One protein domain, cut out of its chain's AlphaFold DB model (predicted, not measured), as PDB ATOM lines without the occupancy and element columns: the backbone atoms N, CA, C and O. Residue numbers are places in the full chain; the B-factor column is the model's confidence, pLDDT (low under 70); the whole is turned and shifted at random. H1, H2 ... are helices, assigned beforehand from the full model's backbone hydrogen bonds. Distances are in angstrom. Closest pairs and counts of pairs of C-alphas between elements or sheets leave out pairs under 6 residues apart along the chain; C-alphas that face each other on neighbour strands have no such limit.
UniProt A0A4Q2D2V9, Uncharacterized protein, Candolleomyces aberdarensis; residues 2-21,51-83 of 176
ATOM      1  N   ARG A   2     157.672 181.195 175.553       66.06
ATOM      2  CA  ARG A   2     156.857 180.354 176.454       66.06
ATOM      3  C   ARG A   2     155.414 180.859 176.610       66.06
ATOM      4  O   ARG A   2     154.498 180.084 176.412       66.06
ATOM      5  N   VAL A   3     155.206 182.158 176.838       72.31
ATOM      6  CA  VAL A   3     153.858 182.764 176.950       72.31
ATOM      7  C   VAL A   3     153.019 182.598 175.673       72.31
ATOM      8  O   VAL A   3     151.844 182.269 175.745       72.31
ATOM      9  N   MET A   4     153.634 182.756 174.497       65.44
ATOM     10  CA  MET A   4     152.960 182.565 173.203       65.44
ATOM     11  C   MET A   4     152.573 181.102 172.974       65.44
ATOM     12  O   MET A   4     151.495 180.826 172.464       65.44
ATOM     13  N   LEU A   5     153.426 180.165 173.401       78.56
ATOM     14  CA  LEU A   5     153.128 178.734 173.363       78.56
ATOM     15  C   LEU A   5     151.941 178.394 174.277       78.56
ATOM     16  O   LEU A   5     151.037 177.681 173.857       78.56
ATOM     17  N   TRP A   6     151.907 178.958 175.488       76.25
ATOM     18  CA  TRP A   6     150.780 178.806 176.414       76.25
ATOM     19  C   TRP A   6     149.474 179.357 175.834       76.25
ATOM     20  O   TRP A   6     148.450 178.688 175.924       76.25
ATOM     21  N   LEU A   7     149.513 180.520 175.174       75.38
ATOM     22  CA  LEU A   7     148.363 181.087 174.458       75.38
ATOM     23  C   LEU A   7     147.862 180.163 173.341       75.38
ATOM     24  O   LEU A   7     146.659 179.977 173.193       75.38
ATOM     25  N   LEU A   8     148.773 179.546 172.588       75.88
ATOM     26  CA  LEU A   8     148.439 178.618 171.505       75.88
ATOM     27  C   LEU A   8     147.775 177.339 172.038       75.88
ATOM     28  O   LEU A   8     146.747 176.913 171.516       75.88
ATOM     29  N   ILE A   9     148.315 176.774 173.121       78.00
ATOM     30  CA  ILE A   9     147.742 175.607 173.808       78.00
ATOM     31  C   ILE A   9     146.370 175.951 174.401       78.00
ATOM     32  O   ILE A   9     145.425 175.177 174.258       78.00
ATOM     33  N   PHE A  10     146.227 177.126 175.015       78.56
ATOM     34  CA  PHE A  10     144.956 177.597 175.563       78.56
ATOM     35  C   PHE A  10     143.896 177.810 174.467       78.56
ATOM     36  O   PHE A  10     142.738 177.409 174.624       78.56
ATOM     37  N   LEU A  11     144.286 178.368 173.318       74.00
ATOM     38  CA  LEU A  11     143.411 178.516 172.150       74.00
ATOM     39  C   LEU A  11     142.976 177.155 171.593       74.00
ATOM     40  O   LEU A  11     141.802 176.968 171.293       74.00
ATOM     41  N   LEU A  12     143.879 176.178 171.515       77.00
ATOM     42  CA  LEU A  12     143.540 174.819 171.082       77.00
ATOM     43  C   LEU A  12     142.590 174.124 172.072       77.00
ATOM     44  O   LEU A  12     141.567 173.578 171.663       77.00
ATOM     45  N   ALA A  13     142.867 174.202 173.374       73.06
ATOM     46  CA  ALA A  13     142.038 173.581 174.407       73.06
ATOM     47  C   ALA A  13     140.632 174.203 174.497       73.06
ATOM     48  O   ALA A  13     139.642 173.490 174.671       73.06
ATOM     49  N   SER A  14     140.525 175.526 174.343       70.56
ATOM     50  CA  SER A  14     139.226 176.212 174.312       70.56
ATOM     51  C   SER A  14     138.405 175.849 173.069       70.56
ATOM     52  O   SER A  14     137.188 175.701 173.174       70.56
ATOM     53  N   ARG A  15     139.048 175.609 171.917       65.69
ATOM     54  CA  ARG A  15     138.384 175.123 170.693       65.69
ATOM     55  C   ARG A  15     137.847 173.707 170.850       65.69
ATOM     56  O   ARG A  15     136.700 173.464 170.494       65.69
ATOM     57  N   VAL A  16     138.632 172.806 171.436       66.00
ATOM     58  CA  VAL A  16     138.202 171.426 171.710       66.00
ATOM     59  C   VAL A  16     136.995 171.409 172.654       66.00
ATOM     60  O   VAL A  16     136.022 170.709 172.391       66.00
ATOM     61  N   LYS A  17     136.996 172.248 173.700       64.25
ATOM     62  CA  LYS A  17     135.833 172.396 174.590       64.25
ATOM     63  C   LYS A  17     134.609 172.985 173.885       64.25
ATOM     64  O   LYS A  17     133.510 172.486 174.095       64.25
ATOM     65  N   ALA A  18     134.782 174.004 173.043       61.44
ATOM     66  CA  ALA A  18     133.674 174.597 172.291       61.44
ATOM     67  C   ALA A  18     133.037 173.597 171.309       61.44
ATOM     68  O   ALA A  18     131.816 173.551 171.197       61.44
ATOM     69  N   VAL A  19     133.848 172.761 170.651       64.06
ATOM     70  CA  VAL A  19     133.362 171.708 169.745       64.06
ATOM     71  C   VAL A  19     132.669 170.578 170.518       64.06
ATOM     72  O   VAL A  19     131.602 170.137 170.105       64.06
ATOM     73  N   HIS A  20     133.197 170.156 171.673       63.16
ATOM     74  CA  HIS A  20     132.533 169.150 172.517       63.16
ATOM     75  C   HIS A  20     131.197 169.633 173.098       63.16
ATOM     76  O   HIS A  20     130.232 168.871 173.143       63.16
ATOM     77  N   LEU A  21     131.110 170.902 173.506       59.47
ATOM     78  CA  LEU A  21     129.848 171.504 173.947       59.47
ATOM     79  C   LEU A  21     128.835 171.590 172.797       59.47
ATOM     80  O   LEU A  21     127.642 171.405 173.013       59.47
ATOM     81  N   LEU A  51     129.091 180.315 164.127       71.19
ATOM     82  CA  LEU A  51     130.183 179.342 164.115       71.19
ATOM     83  C   LEU A  51     131.259 179.715 163.088       71.19
ATOM     84  O   LEU A  51     132.450 179.704 163.409       71.19
ATOM     85  N   ALA A  52     130.842 180.071 161.871       72.06
ATOM     86  CA  ALA A  52     131.753 180.468 160.805       72.06
ATOM     87  C   ALA A  52     132.572 181.707 161.201       72.06
ATOM     88  O   ALA A  52     133.791 181.705 161.040       72.06
ATOM     89  N   ILE A  53     131.939 182.718 161.800       78.94
ATOM     90  CA  ILE A  53     132.613 183.940 162.269       78.94
ATOM     91  C   ILE A  53     133.617 183.634 163.382       78.94
ATOM     92  O   ILE A  53     134.755 184.106 163.366       78.94
ATOM     93  N   VAL A  54     133.241 182.797 164.349       77.88
ATOM     94  CA  VAL A  54     134.147 182.432 165.443       77.88
ATOM     95  C   VAL A  54     135.331 181.608 164.925       77.88
ATOM     96  O   VAL A  54     136.440 181.737 165.453       77.88
ATOM     97  N   LEU A  55     135.148 180.773 163.899       77.38
ATOM     98  CA  LEU A  55     136.230 180.024 163.249       77.38
ATOM     99  C   LEU A  55     137.162 180.929 162.434       77.38
ATOM    100  O   LEU A  55     138.386 180.825 162.578       77.38
ATOM    101  N   THR A  56     136.621 181.851 161.639       80.81
ATOM    102  CA  THR A  56     137.435 182.778 160.838       80.81
ATOM    103  C   THR A  56     138.260 183.696 161.733       80.81
ATOM    104  O   THR A  56     139.471 183.806 161.528       80.81
ATOM    105  N   LEU A  57     137.671 184.248 162.798       79.44
ATOM    106  CA  LEU A  57     138.394 185.076 163.766       79.44
ATOM    107  C   LEU A  57     139.536 184.314 164.457       79.44
ATOM    108  O   LEU A  57     140.625 184.870 164.605       79.44
ATOM    109  N   SER A  58     139.359 183.032 164.817       77.12
ATOM    110  CA  SER A  58     140.492 182.244 165.342       77.12
ATOM    111  C   SER A  58     141.598 182.026 164.334       77.12
ATOM    112  O   SER A  58     142.767 182.083 164.710       77.12
ATOM    113  N   MET A  59     141.248 181.720 163.084       79.75
ATOM    114  CA  MET A  59     142.248 181.437 162.059       79.75
ATOM    115  C   MET A  59     143.087 182.683 161.783       79.75
ATOM    116  O   MET A  59     144.314 182.603 161.756       79.75
ATOM    117  N   VAL A  60     142.444 183.851 161.693       85.25
ATOM    118  CA  VAL A  60     143.134 185.142 161.560       85.25
ATOM    119  C   VAL A  60     144.064 185.389 162.750       85.25
ATOM    120  O   VAL A  60     145.234 185.723 162.553       85.25
ATOM    121  N   LEU A  61     143.593 185.155 163.979       83.00
ATOM    122  CA  LEU A  61     144.410 185.333 165.183       83.00
ATOM    123  C   LEU A  61     145.647 184.419 165.183       83.00
ATOM    124  O   LEU A  61     146.751 184.864 165.501       83.00
ATOM    125  N   LEU A  62     145.487 183.154 164.781       80.69
ATOM    126  CA  LEU A  62     146.589 182.194 164.675       80.69
ATOM    127  C   LEU A  62     147.615 182.610 163.617       80.69
ATOM    128  O   LEU A  62     148.815 182.512 163.871       80.69
ATOM    129  N   ILE A  63     147.171 183.120 162.465       82.25
ATOM    130  CA  ILE A  63     148.066 183.617 161.410       82.25
ATOM    131  C   ILE A  63     148.878 184.818 161.911       82.25
ATOM    132  O   ILE A  63     150.091 184.873 161.690       82.25
ATOM    133  N   ILE A  64     148.241 185.758 162.615       83.69
ATOM    134  CA  ILE A  64     148.920 186.928 163.194       83.69
ATOM    135  C   ILE A  64     149.955 186.482 164.231       83.69
ATOM    136  O   ILE A  64     151.108 186.914 164.175       83.69
ATOM    137  N   LEU A  65     149.581 185.576 165.138       81.75
ATOM    138  CA  LEU A  65     150.490 185.033 166.152       81.75
ATOM    139  C   LEU A  65     151.666 184.283 165.522       81.75
ATOM    140  O   LEU A  65     152.807 184.472 165.944       81.75
ATOM    141  N   TRP A  66     151.416 183.488 164.480       81.38
ATOM    142  CA  TRP A  66     152.458 182.797 163.724       81.38
ATOM    143  C   TRP A  66     153.435 183.785 163.084       81.38
ATOM    144  O   TRP A  66     154.646 183.677 163.277       81.38
ATOM    145  N   ARG A  67     152.924 184.803 162.381       78.94
ATOM    146  CA  ARG A  67     153.750 185.858 161.770       78.94
ATOM    147  C   ARG A  67     154.563 186.615 162.817       78.94
ATOM    148  O   ARG A  67     155.747 186.866 162.592       78.94
ATOM    149  N   CYS A  68     153.967 186.914 163.969       79.38
ATOM    150  CA  CYS A  68     154.645 187.573 165.080       79.38
ATOM    151  C   CYS A  68     155.766 186.690 165.660       79.38
ATOM    152  O   CYS A  68     156.896 187.148 165.822       79.38
ATOM    153  N   MET A  69     155.504 185.396 165.872       75.62
ATOM    154  CA  MET A  69     156.504 184.418 166.313       75.62
ATOM    155  C   MET A  69     157.650 184.262 165.308       75.62
ATOM    156  O   MET A  69     158.815 184.262 165.708       75.62
ATOM    157  N   CYS A  70     157.351 184.192 164.007       75.81
ATOM    158  CA  CYS A  70     158.365 184.167 162.951       75.81
ATOM    159  C   CYS A  70     159.210 185.443 162.946       75.81
ATOM    160  O   CYS A  70     160.430 185.359 162.809       75.81
ATOM    161  N   HIS A  71     158.598 186.615 163.131       75.44
ATOM    162  CA  HIS A  71     159.320 187.883 163.191       75.44
ATOM    163  C   HIS A  71     160.240 187.947 164.415       75.44
ATOM    164  O   HIS A  71     161.416 188.270 164.284       75.44
ATOM    165  N   VAL A  72     159.748 187.561 165.595       72.94
ATOM    166  CA  VAL A  72     160.559 187.509 166.821       72.94
ATOM    167  C   VAL A  72     161.707 186.508 166.684       72.94
ATOM    168  O   VAL A  72     162.831 186.831 167.059       72.94
ATOM    169  N   ASN A  73     161.478 185.327 166.103       67.19
ATOM    170  CA  ASN A  73     162.548 184.358 165.847       67.19
ATOM    171  C   ASN A  73     163.569 184.879 164.835       67.19
ATOM    172  O   ASN A  73     164.772 184.726 165.048       67.19
ATOM    173  N   ARG A  74     163.110 185.550 163.774       66.81
ATOM    174  CA  ARG A  74     163.991 186.166 162.781       66.81
ATOM    175  C   ARG A  74     164.812 187.303 163.379       66.81
ATOM    176  O   ARG A  74     165.986 187.397 163.057       66.81
ATOM    177  N   VAL A  75     164.253 188.121 164.269       64.12
ATOM    178  CA  VAL A  75     165.004 189.168 164.983       64.12
ATOM    179  C   VAL A  75     165.978 188.551 165.980       64.12
ATOM    180  O   VAL A  75     167.120 188.979 166.050       64.12
ATOM    181  N   ARG A  76     165.585 187.503 166.708       59.56
ATOM    182  CA  ARG A  76     166.448 186.860 167.708       59.56
ATOM    183  C   ARG A  76     167.636 186.131 167.074       59.56
ATOM    184  O   ARG A  76     168.739 186.195 167.604       59.56
ATOM    185  N   HIS A  77     167.439 185.471 165.934       56.38
ATOM    186  CA  HIS A  77     168.544 184.900 165.157       56.38
ATOM    187  C   HIS A  77     169.278 185.970 164.344       56.38
ATOM    188  O   HIS A  77     170.500 185.967 164.322       56.38
ATOM    189  N   GLY A  78     168.569 186.943 163.774       54.81
ATOM    190  CA  GLY A  78     169.138 188.072 163.038       54.81
ATOM    191  C   GLY A  78     170.059 188.946 163.888       54.81
ATOM    192  O   GLY A  78     171.136 189.285 163.425       54.81
ATOM    193  N   GLN A  79     169.724 189.222 165.151       49.62
ATOM    194  CA  GLN A  79     170.609 189.890 166.117       49.62
ATOM    195  C   GLN A  79     171.833 189.037 166.468       49.62
ATOM    196  O   GLN A  79     172.924 189.569 166.642       49.62
ATOM    197  N   SER A  80     171.683 187.710 166.491       49.53
ATOM    198  CA  SER A  80     172.809 186.787 166.671       49.53
ATOM    199  C   SER A  80     173.787 186.809 165.485       49.53
ATOM    200  O   SER A  80     174.955 186.467 165.660       49.53
ATOM    201  N   TYR A  81     173.335 187.239 164.302       47.03
ATOM    202  CA  TYR A  81     174.178 187.488 163.127       47.03
ATOM    203  C   TYR A  81     174.559 188.971 162.941       47.03
ATOM    204  O   TYR A  81     175.524 189.253 162.239       47.03
ATOM    205  N   ALA A  82     173.853 189.909 163.580       45.53
ATOM    206  CA  ALA A  82     174.039 191.357 163.432       45.53
ATOM    207  C   ALA A  82     174.963 191.996 164.484       45.53
ATOM    208  O   ALA A  82     175.057 193.219 164.527       45.53
ATOM    209  N   ASN A  83     175.688 191.204 165.283       46.91
ATOM    210  CA  ASN A  83     176.793 191.699 166.113       46.91
ATOM    211  C   ASN A  83     178.160 191.375 165.474       46.91
ATOM    212  O   ASN A  83     178.880 190.502 165.978       46.91
TER     213      ASN A  83
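This is residues 2 to 21 and 51 to 83 of the 176 residues of an uncharacterized protein of Candolleomyces aberdarensis (UniProt A0A4Q2D2V9). Two nearly straight helices lie side by side, running opposite ways and opening slightly toward the cut; the longer one, H2, makes the long axis, and its residues 70 to 81 stick out with residues 82 and 83. The 53 printed residues hold two named helices, H1 then H2, and no named strand: all helix. The whole is a rod, only just loose and close to extended, with a radius of gyration of the C-alphas of 14.9 A and spans of 52 by 20 by 9 A.

H1, residues 2 to 21, is 28.5 A long and begins at C-alpha 2 (156.857, 180.354, 176.454). H2, residues 51 to 81, is 44.8 A long and ends at C-alpha 81 (174.178, 187.488, 163.127).

H1 and H2 only just touch, with 3 pairs of C-alphas within 8 A; the closest C-alphas, of Met 4 and Leu 65, are 7.9 A apart. H1 touches H2 with its residues 4 to 8 alone, and H2 touches H1 with its residues 62 to 69 alone. Their lines stand at a shallow tilt of 16 degrees, opposite ways. In H1 and H2 every O i to N i+4 pair is within hydrogen-bond range.

The C-alphas farthest apart, of Leu 21 and Asn 83, are 51.7 A apart. Residues 22 to 50 are not printed, and C-alphas 21 and 51 are 12.6 A apart across the cut. Residues 16 to 21 stand free. The model's pLDDT is under 70 at residues 2, 4, 15 to 21 and 73 to 83.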